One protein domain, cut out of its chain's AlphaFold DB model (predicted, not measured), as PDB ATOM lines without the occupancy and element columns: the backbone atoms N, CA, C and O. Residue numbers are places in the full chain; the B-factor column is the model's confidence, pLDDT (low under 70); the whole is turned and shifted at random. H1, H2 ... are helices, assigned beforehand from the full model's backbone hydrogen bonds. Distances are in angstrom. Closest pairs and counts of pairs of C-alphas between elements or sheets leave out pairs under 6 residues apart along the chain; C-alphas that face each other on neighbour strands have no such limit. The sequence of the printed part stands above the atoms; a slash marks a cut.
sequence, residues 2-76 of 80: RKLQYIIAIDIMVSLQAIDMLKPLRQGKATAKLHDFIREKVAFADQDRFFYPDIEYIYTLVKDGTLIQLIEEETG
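Overview. This is residues 2 to 76 of the 80 residues of an uncharacterized protein of Clostridium symbiosum (UniProt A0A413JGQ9). One long helix, H1, crosses over H3 to make an X, and lies on one side of a loose layer formed by the three shorter helices H2, H3 and H4. Within that layer H2 and H4 pack side by side, running opposite ways, while H3 and H4 meet at a corner at Gly 65, and a wide loop, residues 40 to 51, leads from H2 to H3. The printed part has 75 residues with four named helices, in the order H1, H2, H3, H4, and no named strand; the class is all helix. The whole is compact, with a radius of gyration of the C-alphas of 12.3 A and spans of 36 by 34 by 19 A.

Along the chain. Find C-alpha 2 at (122.973, -54.632, 86.726); from there H1, residues 2 to 21, runs 29.3 A to C-alpha 21 at (106.358, -77.160, 77.937). After residues 22 to 28 comes H2, residues 29 to 39, 15.3 A from first to last C-alpha. Pass along residues 40 to 51 to reach H3, residues 52 to 64, which is 18.3 A long. Beyond Gly 65 begins H4, residues 66 to 75, 14.4 A long, and it ends at C-alpha 75, at (99.586, -53.163, 73.320).

Arrangement. Look first at Ala 9 and Tyr 59, the closest C-alphas of H1 and H3, 5.0 A apart. H1 and H3 touch there, H1 with residues 5 to 13 alone, at a steep tilt of 65 degrees, opposite ways. Farther along H1, the C-alphas of Leu 16 and His 35 are 6.3 A apart, and H1 and H2 are close but not clearly touching, about perpendicular at 80 degrees. H2 touches H4, with the C-alphas of Ala 30 and Ile 71 closest at 5.4 A; they run opposite ways at a shallow tilt of 33 degrees, only just short of steep. H3 and H4 are close but not clearly touching, at a steep tilt of 63 degrees, with the C-alphas of Leu 61 and Leu 67 closest at 5.9 A. H2 and H3 are also close but not clearly touching, with the C-alphas of Ile 38 and Ile 58 closest at 7.6 A. H1 and H4 are apart. In the backbones of H1, H2 and H3 every O i to N i+4 pair is within hydrogen-bond range; in H4 it is 5 of 6.

Size, cuts and confidence. The outline is flat, but only just. The two C-alphas farthest apart are those of Asp 48 and Gly 76, 37.3 A. The link from H3 to H4 is tight, that from H1 to H2 short, and that from H2 to H3 long, with 12 residues. The printed part has no cut. The mean pLDDT of the printed part is 96.4, and no printed residue is under 70.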
ATOM      1  N   ARG A   2     122.498 -53.526  87.598       95.12
ATOM      2  CA  ARG A   2     122.973 -54.632  86.726       95.12
ATOM      3  C   ARG A   2     122.579 -56.048  87.182       95.12
ATOM      4  O   ARG A   2     122.075 -56.818  86.381       95.12
ATOM      5  N   LYS A   3     122.780 -56.389  88.463       97.62
ATOM      6  CA  LYS A   3     122.433 -57.723  88.997       97.62
ATOM      7  C   LYS A   3     120.944 -58.053  88.839       97.62
ATOM      8  O   LYS A   3     120.614 -59.169  88.473       97.62
ATOM      9  N   LEU A   4     120.069 -57.074  89.076       97.94
ATOM     10  CA  LEU A   4     118.625 -57.248  88.935       97.94
ATOM     11  C   LEU A   4     118.231 -57.517  87.477       97.94
ATOM     12  O   LEU A   4     117.429 -58.400  87.226       97.94
ATOM     13  N   GLN A   5     118.844 -56.821  86.517       98.00
ATOM     14  CA  GLN A   5     118.590 -57.054  85.089       98.00
ATOM     15  C   GLN A   5     118.987 -58.470  84.650       98.00
ATOM     16  O   GLN A   5     118.271 -59.081  83.869       98.00
ATOM     17  N   TYR A   6     120.083 -59.019  85.182       98.62
ATOM     18  CA  TYR A   6     120.431 -60.424  84.948       98.62
ATOM     19  C   TYR A   6     119.433 -61.393  85.582       98.62
ATOM     20  O   TYR A   6     119.079 -62.382  84.951       98.62
ATOM     21  N   ILE A   7     118.959 -61.110  86.802       98.50
ATOM     22  CA  ILE A   7     117.910 -61.921  87.443       98.50
ATOM     23  C   ILE A   7     116.657 -61.936  86.560       98.50
ATOM     24  O   ILE A   7     116.134 -63.008  86.283       98.50
ATOM     25  N   ILE A   8     116.237 -60.775  86.049       98.38
ATOM     26  CA  ILE A   8     115.099 -60.655  85.126       98.38
ATOM     27  C   ILE A   8     115.359 -61.426  83.824       98.38
ATOM     28  O   ILE A   8     114.477 -62.126  83.344       98.38
ATOM     29  N   ALA A   9     116.565 -61.345  83.257       98.56
ATOM     30  CA  ALA A   9     116.900 -62.073  82.035       98.56
ATOM     31  C   ALA A   9     116.806 -63.599  82.210       98.56
ATOM     32  O   ALA A   9     116.266 -64.290  81.348       98.56
ATOM     33  N   ILE A  10     117.293 -64.115  83.342       98.56
ATOM     34  CA  ILE A  10     117.187 -65.537  83.692       98.56
ATOM     35  C   ILE A  10     115.719 -65.928  83.894       98.56
ATOM     36  O   ILE A  10     115.290 -66.959  83.381       98.56
ATOM     37  N   ASP A  11     114.945 -65.102  84.596       98.56
ATOM     38  CA  ASP A  11     113.525 -65.356  84.851       98.56
ATOM     39  C   ASP A  11     112.706 -65.406  83.552       98.56
ATOM     40  O   ASP A  11     111.916 -66.329  83.343       98.56
ATOM     41  N   ILE A  12     112.970 -64.487  82.617       98.19
ATOM     42  CA  ILE A  12     112.388 -64.514  81.269       98.19
ATOM     43  C   ILE A  12     112.766 -65.817  80.563       98.19
ATOM     44  O   ILE A  12     111.880 -66.520  80.085       98.19
ATOM     45  N   MET A  13     114.052 -66.183  80.532       98.19
ATOM     46  CA  MET A  13     114.518 -67.409  79.872       98.19
ATOM     47  C   MET A  13     113.789 -68.659  80.389       98.19
ATOM     48  O   MET A  13     113.312 -69.475  79.596       98.19
ATOM     49  N   VAL A  14     113.673 -68.794  81.714       98.00
ATOM     50  CA  VAL A  14     112.991 -69.925  82.361       98.00
ATOM     51  C   VAL A  14     111.482 -69.885  82.101       98.00
ATOM     52  O   VAL A  14     110.879 -70.921  81.825       98.00
ATOM     53  N   SER A  15     110.872 -68.701  82.108       97.62
ATOM     54  CA  SER A  15     109.449 -68.530  81.805       97.62
ATOM     55  C   SER A  15     109.109 -68.958  80.376       97.62
ATOM     56  O   SER A  15     108.127 -69.668  80.172       97.62
ATOM     57  N   LEU A  16     109.933 -68.599  79.382       97.19
ATOM     58  CA  LEU A  16     109.730 -69.042  77.997       97.19
ATOM     59  C   LEU A  16     109.827 -70.565  77.871       97.19
ATOM     60  O   LEU A  16     109.015 -71.181  77.185       97.19
ATOM     61  N   GLN A  17     110.782 -71.182  78.571       97.56
ATOM     62  CA  GLN A  17     110.908 -72.637  78.612       97.56
ATOM     63  C   GLN A  17     109.651 -73.291  79.205       97.56
ATOM     64  O   GLN A  17     109.130 -74.245  78.631       97.56
ATOM     65  N   ALA A  18     109.131 -72.760  80.315       97.00
ATOM     66  CA  ALA A  18     107.917 -73.267  80.950       97.00
ATOM     67  C   ALA A  18     106.689 -73.148  80.033       97.00
ATOM     68  O   ALA A  18     105.896 -74.083  79.944       97.00
ATOM     69  N   ILE A  19     106.551 -72.034  79.309       96.56
ATOM     70  CA  ILE A  19     105.478 -71.844  78.325       96.56
ATOM     71  C   ILE A  19     105.568 -72.904  77.223       96.56
ATOM     72  O   ILE A  19     104.562 -73.538  76.905       96.56
ATOM     73  N   ASP A  20     106.755 -73.134  76.660       96.69
ATOM     74  CA  ASP A  20     106.939 -74.137  75.610       96.69
ATOM     75  C   ASP A  20     106.529 -75.548  76.060       96.69
ATOM     76  O   ASP A  20     105.982 -76.314  75.264       96.69
ATOM     77  N   MET A  21     106.747 -75.878  77.337       96.75
ATOM     78  CA  MET A  21     106.358 -77.160  77.937       96.75
ATOM     79  C   MET A  21     104.845 -77.293  78.174       96.75
ATOM     80  O   MET A  21     104.354 -78.406  78.349       96.75
ATOM     81  N   LEU A  22     104.097 -76.185  78.162       96.00
ATOM     82  CA  LEU A  22     102.642 -76.154  78.347       96.00
ATOM     83  C   LEU A  22     101.854 -76.221  77.027       96.00
ATOM     84  O   LEU A  22     100.626 -76.083  77.032       96.00
ATOM     85  N   LYS A  23     102.521 -76.440  75.884       91.69
ATOM     86  CA  LYS A  23     101.849 -76.611  74.585       91.69
ATOM     87  C   LYS A  23     100.738 -77.679  74.682       91.69
ATOM     88  O   LYS A  23     100.968 -78.744  75.254       91.69
ATOM     89  N   PRO A  24      99.538 -77.425  74.118       93.94
ATOM     90  CA  PRO A  24      99.225 -76.380  73.137       93.94
ATOM     91  C   PRO A  24      98.706 -75.051  73.723       93.94
ATOM     92  O   PRO A  24      98.197 -74.232  72.956       93.94
ATOM     93  N   LEU A  25      98.795 -74.816  75.040       93.69
ATOM     94  CA  LEU A  25      98.392 -73.530  75.623       93.69
ATOM     95  C   LEU A  25      99.221 -72.383  75.027       93.69
ATOM     96  O   LEU A  25     100.403 -72.544  74.726       93.69
ATOM     97  N   ARG A  26      98.586 -71.223  74.839       86.38
ATOM     98  CA  ARG A  26      99.210 -70.026  74.262       86.38
ATOM     99  C   ARG A  26      99.035 -68.831  75.180       86.38
ATOM    100  O   ARG A  26      98.018 -68.714  75.864       86.38
ATOM    101  N   GLN A  27     100.022 -67.943  75.171       92.06
ATOM    102  CA  GLN A  27      99.954 -66.691  75.911       92.06
ATOM    103  C   GLN A  27      99.011 -65.677  75.235       92.06
ATOM    104  O   GLN A  27      98.494 -65.899  74.138       92.06
ATOM    105  N   GLY A  28      98.807 -64.533  75.892       93.62
ATOM    106  CA  GLY A  28      98.195 -63.363  75.260       93.62
ATOM    107  C   GLY A  28      99.071 -62.789  74.138       93.62
ATOM    108  O   GLY A  28     100.248 -63.120  74.024       93.62
ATOM    109  N   LYS A  29      98.506 -61.897  73.315       93.25
ATOM    110  CA  LYS A  29      99.155 -61.384  72.089       93.25
ATOM    111  C   LYS A  29     100.572 -60.841  72.315       93.25
ATOM    112  O   LYS A  29     101.510 -61.280  71.663       93.25
ATOM    113  N   ALA A  30     100.733 -59.937  73.279       93.12
ATOM    114  CA  ALA A  30     102.014 -59.284  73.540       93.12
ATOM    115  C   ALA A  30     103.091 -60.246  74.055       93.12
ATOM    116  O   ALA A  30     104.236 -60.211  73.612       93.12
ATOM    117  N   THR A  31     102.719 -61.146  74.965       93.50
ATOM    118  CA  THR A  31     103.644 -62.144  75.510       93.50
ATOM    119  C   THR A  31     103.958 -63.251  74.510       93.50
ATOM    120  O   THR A  31     105.066 -63.779  74.549       93.50
ATOM    121  N   ALA A  32     103.047 -63.560  73.581       95.19
ATOM    122  CA  ALA A  32     103.329 -64.425  72.437       95.19
ATOM    123  C   ALA A  32     104.345 -63.772  71.479       95.19
ATOM    124  O   ALA A  32     105.341 -64.404  71.147       95.19
ATOM    125  N   LYS A  33     104.174 -62.485  71.131       94.94
ATOM    126  CA  LYS A  33     105.140 -61.730  70.308       94.94
ATOM    127  C   LYS A  33     106.533 -61.696  70.946       94.94
ATOM    128  O   LYS A  33     107.524 -61.955  70.269       94.94
ATOM    129  N   LEU A  34     106.612 -61.425  72.252       96.19
ATOM    130  CA  LEU A  34     107.877 -61.449  72.996       96.19
ATOM    131  C   LEU A  34     108.515 -62.838  73.010       96.19
ATOM    132  O   LEU A  34     109.724 -62.959  72.813       96.19
ATOM    133  N   HIS A  35     107.714 -63.878  73.247       97.12
ATOM    134  CA  HIS A  35     108.189 -65.254  73.219       97.12
ATOM    135  C   HIS A  35     108.792 -65.602  71.861       97.12
ATOM    136  O   HIS A  35     109.941 -66.039  71.803       97.12
ATOM    137  N   ASP A  36     108.051 -65.356  70.783       96.31
ATOM    138  CA  ASP A  36     108.474 -65.698  69.430       96.31
ATOM    139  C   ASP A  36     109.747 -64.937  69.041       96.31
ATOM    140  O   ASP A  36     110.703 -65.560  68.584       96.31
ATOM    141  N   PHE A  37     109.815 -63.637  69.350       97.88
ATOM    142  CA  PHE A  37     111.002 -62.807  69.132       97.88
ATOM    143  C   PHE A  37     112.252 -63.363  69.829       97.88
ATOM    144  O   PHE A  37     113.309 -63.497  69.217       97.88
ATOM    145  N   ILE A  38     112.153 -63.736  71.110       98.12
ATOM    146  CA  ILE A  38     113.308 -64.288  71.834       98.12
ATOM    147  C   ILE A  38     113.680 -65.674  71.287       98.12
ATOM    148  O   ILE A  38     114.870 -65.995  71.202       98.12
ATOM    149  N   ARG A  39     112.703 -66.487  70.860       97.75
ATOM    150  CA  ARG A  39     112.946 -67.813  70.265       97.75
ATOM    151  C   ARG A  39     113.660 -67.773  68.914       97.75
ATOM    152  O   ARG A  39     114.250 -68.784  68.540       97.75
ATOM    153  N   GLU A  40     113.724 -66.624  68.240       97.75
ATOM    154  CA  GLU A  40     114.578 -66.441  67.055       97.75
ATOM    155  C   GLU A  40     116.077 -66.598  67.366       97.75
ATOM    156  O   GLU A  40     116.865 -66.949  66.483       97.75
ATOM    157  N   LYS A  41     116.493 -66.334  68.614       97.88
ATOM    158  CA  LYS A  41     117.899 -66.410  69.046       97.88
ATOM    159  C   LYS A  41     118.156 -67.396  70.175       97.88
ATOM    160  O   LYS A  41     119.223 -68.001  70.204       97.88
ATOM    161  N   VAL A  42     117.198 -67.579  71.075       98.00
ATOM    162  CA  VAL A  42     117.307 -68.469  72.233       98.00
ATOM    163  C   VAL A  42     116.423 -69.684  72.001       98.00
ATOM    164  O   VAL A  42     115.235 -69.685  72.327       98.00
ATOM    165  N   ALA A  43     117.009 -70.738  71.438       96.75
ATOM    166  CA  ALA A  43     116.296 -71.983  71.176       96.75
ATOM    167  C   ALA A  43     115.767 -72.629  72.471       96.75
ATOM    168  O   ALA A  43     116.374 -72.497  73.544       96.75
ATOM    169  N   PHE A  44     114.648 -73.351  72.349       97.56
ATOM    170  CA  PHE A  44     114.143 -74.236  73.401       97.56
ATOM    171  C   PHE A  44     115.249 -75.202  73.837       97.56
ATOM    172  O   PHE A  44     115.941 -75.774  72.996       97.56
ATOM    173  N   ALA A  45     115.429 -75.362  75.145       97.00
ATOM    174  CA  ALA A  45     116.424 -76.279  75.680       97.00
ATOM    175  C   ALA A  45     115.819 -77.682  75.790       97.00
ATOM    176  O   ALA A  45     115.058 -77.957  76.714       97.00
ATOM    177  N   ASP A  46     116.113 -78.553  74.830       95.94
ATOM    178  CA  ASP A  46     115.734 -79.969  74.885       95.94
ATOM    179  C   ASP A  46     116.700 -80.791  75.754       95.94
ATOM    180  O   ASP A  46     116.309 -81.790  76.359       95.94
ATOM    181  N   GLN A  47     117.952 -80.346  75.827       95.75
ATOM    182  CA  GLN A  47     119.045 -80.923  76.594       95.75
ATOM    183  C   GLN A  47     119.850 -79.813  77.274       95.75
ATOM    184  O   GLN A  47     119.775 -78.633  76.907       95.75
ATOM    185  N   ASP A  48     120.660 -80.205  78.254       95.25
ATOM    186  CA  ASP A  48     121.575 -79.289  78.922       95.25
ATOM    187  C   ASP A  48     122.579 -78.699  77.928       95.25
ATOM    188  O   ASP A  48     123.186 -79.394  77.110       95.25
ATOM    189  N   ARG A  49     122.776 -77.384  78.024       95.62
ATOM    190  CA  ARG A  49     123.706 -76.640  77.176       95.62
ATOM    191  C   ARG A  49     124.320 -75.467  77.926       95.62
ATOM    192  O   ARG A  49     123.953 -75.149  79.054       95.62
ATOM    193  N   PHE A  50     125.284 -74.809  77.293       97.00
ATOM    194  CA  PHE A  50     125.879 -73.598  77.843       97.00
ATOM    195  C   PHE A  50     124.911 -72.415  77.693       97.00
ATOM    196  O   PHE A  50     124.754 -71.887  76.596       97.00
ATOM    197  N   PHE A  51     124.267 -72.015  78.795       97.50
ATOM    198  CA  PHE A  51     123.208 -70.993  78.812       97.50
ATOM    199  C   PHE A  51     123.698 -69.545  78.891       97.50
ATOM    200  O   PHE A  51     122.920 -68.615  78.696       97.50
ATOM    201  N   TYR A  52     124.979 -69.320  79.195       98.06
ATOM    202  CA  TYR A  52     125.517 -67.964  79.339       98.06
ATOM    203  C   TYR A  52     125.242 -67.060  78.118       98.06
ATOM    204  O   TYR A  52     124.806 -65.930  78.332       98.06
ATOM    205  N   PRO A  53     125.392 -67.518  76.855       98.31
ATOM    206  CA  PRO A  53     125.095 -66.686  75.690       98.31
ATOM    207  C   PRO A  53     123.616 -66.292  75.587       98.31
ATOM    208  O   PRO A  53     123.318 -65.170  75.185       98.31
ATOM    209  N   ASP A  54     122.694 -67.175  75.983       98.38
ATOM    210  CA  ASP A  54     121.260 -66.866  75.986       98.38
ATOM    211  C   ASP A  54     120.932 -65.812  77.045       98.38
ATOM    212  O   ASP A  54     120.211 -64.849  76.779       98.38
ATOM    213  N   ILE A  55     121.504 -65.975  78.244       98.50
ATOM    214  CA  ILE A  55     121.325 -65.041  79.357       98.50
ATOM    215  C   ILE A  55     121.876 -63.661  78.981       98.50
ATOM    216  O   ILE A  55     121.211 -62.663  79.237       98.50
ATOM    217  N   GLU A  56     123.054 -63.584  78.354       98.56
ATOM    218  CA  GLU A  56     123.648 -62.320  77.887       98.56
ATOM    219  C   GLU A  56     122.813 -61.641  76.794       98.56
ATOM    220  O   GLU A  56     122.648 -60.416  76.802       98.56
ATOM    221  N   TYR A  57     122.252 -62.427  75.871       98.75
ATOM    222  CA  TYR A  57     121.359 -61.905  74.843       98.75
ATOM    223  C   TYR A  57     120.106 -61.286  75.473       98.75
ATOM    224  O   TYR A  57     119.831 -60.109  75.253       98.75
ATOM    225  N   ILE A  58     119.400 -62.027  76.333       98.62
ATOM    226  CA  ILE A  58     118.185 -61.524  76.996       98.62
ATOM    227  C   ILE A  58     118.515 -60.350  77.929       98.62
ATOM    228  O   ILE A  58     117.779 -59.366  77.966       98.62
ATOM    229  N   TYR A  59     119.642 -60.401  78.643       98.69
ATOM    230  CA  TYR A  59     120.121 -59.288  79.465       98.69
ATOM    231  C   TYR A  59     120.278 -58.007  78.644       98.69
ATOM    232  O   TYR A  59     119.880 -56.940  79.115       98.69
ATOM    233  N   THR A  60     120.812 -58.101  77.425       98.56
ATOM    234  CA  THR A  60     120.953 -56.950  76.525       98.56
ATOM    235  C   THR A  60     119.588 -56.343  76.203       98.56
ATOM    236  O   THR A  60     119.411 -55.149  76.431       98.56
ATOM    237  N   LEU A  61     118.605 -57.175  75.838       98.44
ATOM    238  CA  LEU A  61     117.230 -56.745  75.534       98.44
ATOM    239  C   LEU A  61     116.511 -56.097  76.731       98.44
ATOM    240  O   LEU A  61     115.705 -55.179  76.581       98.44
ATOM    241  N   VAL A  62     116.778 -56.591  77.943       97.94
ATOM    242  CA  VAL A  62     116.268 -55.999  79.191       97.94
ATOM    243  C   VAL A  62     116.964 -54.667  79.474       97.94
ATOM    244  O   VAL A  62     116.347 -53.723  79.963       97.94
ATOM    245  N   LYS A  63     118.270 -54.591  79.214       97.94
ATOM    246  CA  LYS A  63     119.098 -53.426  79.519       97.94
ATOM    247  C   LYS A  63     118.797 -52.244  78.602       97.94
ATOM    248  O   LYS A  63     118.796 -51.118  79.093       97.94
ATOM    249  N   ASP A  64     118.607 -52.490  77.311       97.50
ATOM    250  CA  ASP A  64     118.354 -51.448  76.311       97.50
ATOM    251  C   ASP A  64     116.866 -51.101  76.141       97.50
ATOM    252  O   ASP A  64     116.543 -50.106  75.496       97.50
ATOM    253  N   GLY A  65     115.969 -51.859  76.779       96.25
ATOM    254  CA  GLY A  65     114.529 -51.616  76.745       96.25
ATOM    255  C   GLY A  65     113.829 -52.178  75.506       96.25
ATOM    256  O   GLY A  65     112.634 -51.927  75.341       96.25
ATOM    257  N   THR A  66     114.512 -52.976  74.677       97.69
ATOM    258  CA  THR A  66     113.929 -53.607  73.478       97.69
ATOM    259  C   THR A  66     112.656 -54.388  73.808       97.69
ATOM    260  O   THR A  66     111.679 -54.322  73.067       97.69
ATOM    261  N   LEU A  67     112.617 -55.089  74.949       95.94
ATOM    262  CA  LEU A  67     111.425 -55.852  75.346       95.94
ATOM    263  C   LEU A  67     110.210 -54.963  75.631       95.94
ATOM    264  O   LEU A  67     109.089 -55.364  75.336       95.94
ATOM    265  N   ILE A  68     110.423 -53.766  76.185       95.44
ATOM    266  CA  ILE A  68     109.337 -52.810  76.434       95.44
ATOM    267  C   ILE A  68     108.809 -52.284  75.104       95.44
ATOM    268  O   ILE A  68     107.610 -52.368  74.866       95.44
ATOM    269  N   GLN A  69     109.703 -51.855  74.209       95.62
ATOM    270  CA  GLN A  69     109.331 -51.371  72.876       95.62
ATOM    271  C   GLN A  69     108.520 -52.419  72.103       95.62
ATOM    272  O   GLN A  69     107.456 -52.118  71.568       95.62
ATOM    273  N   LEU A  70     108.971 -53.676  72.121       95.62
ATOM    274  CA  LEU A  70     108.302 -54.781  71.437       95.62
ATOM    275  C   LEU A  70     106.867 -55.011  71.936       95.62
ATOM    276  O   LEU A  70     105.973 -55.305  71.134       95.62
ATOM    277  N   ILE A  71     106.657 -54.906  73.254       94.00
ATOM    278  CA  ILE A  71     105.341 -55.042  73.888       94.00
ATOM    279  C   ILE A  71     104.473 -53.826  73.560       94.00
ATOM    280  O   ILE A  71     103.324 -54.006  73.166       94.00
ATOM    281  N   GLU A  72     105.009 -52.611  73.675       94.38
ATOM    282  CA  GLU A  72     104.277 -51.368  73.406       94.38
ATOM    283  C   GLU A  72     103.797 -51.262  71.956       94.38
ATOM    284  O   GLU A  72     102.704 -50.762  71.704       94.38
ATOM    285  N   GLU A  73     104.556 -51.795  71.000       93.62
ATOM    286  CA  GLU A  73     104.106 -51.928  69.611       93.62
ATOM    287  C   GLU A  73     102.849 -52.803  69.463       93.62
ATOM    288  O   GLU A  73     102.079 -52.611  68.526       93.62
ATOM    289  N   GLU A  74     102.646 -53.777  70.356       93.06
ATOM    290  CA  GLU A  74     101.497 -54.690  70.320       93.06
ATOM    291  C   GLU A  74     100.329 -54.200  71.192       93.06
ATOM    292  O   GLU A  74      99.165 -54.397  70.842       93.06
ATOM    293  N   THR A  75     100.611 -53.574  72.340       92.12
ATOM    294  CA  THR A  75      99.586 -53.163  73.320       92.12
ATOM    295  C   THR A  75      99.247 -51.678  73.299       92.12
ATOM    296  O   THR A  75      98.277 -51.274  73.939       92.12
ATOM    297  N   GLY A  76     100.029 -50.861  72.594       90.44
ATOM    298  CA  GLY A  76     100.100 -49.420  72.826       90.44
ATOM    299  C   GLY A  76     100.998 -49.080  74.021       90.44
ATOM    300  O   GLY A  76     101.432 -49.969  74.759       90.44
TER     301      GLY A  76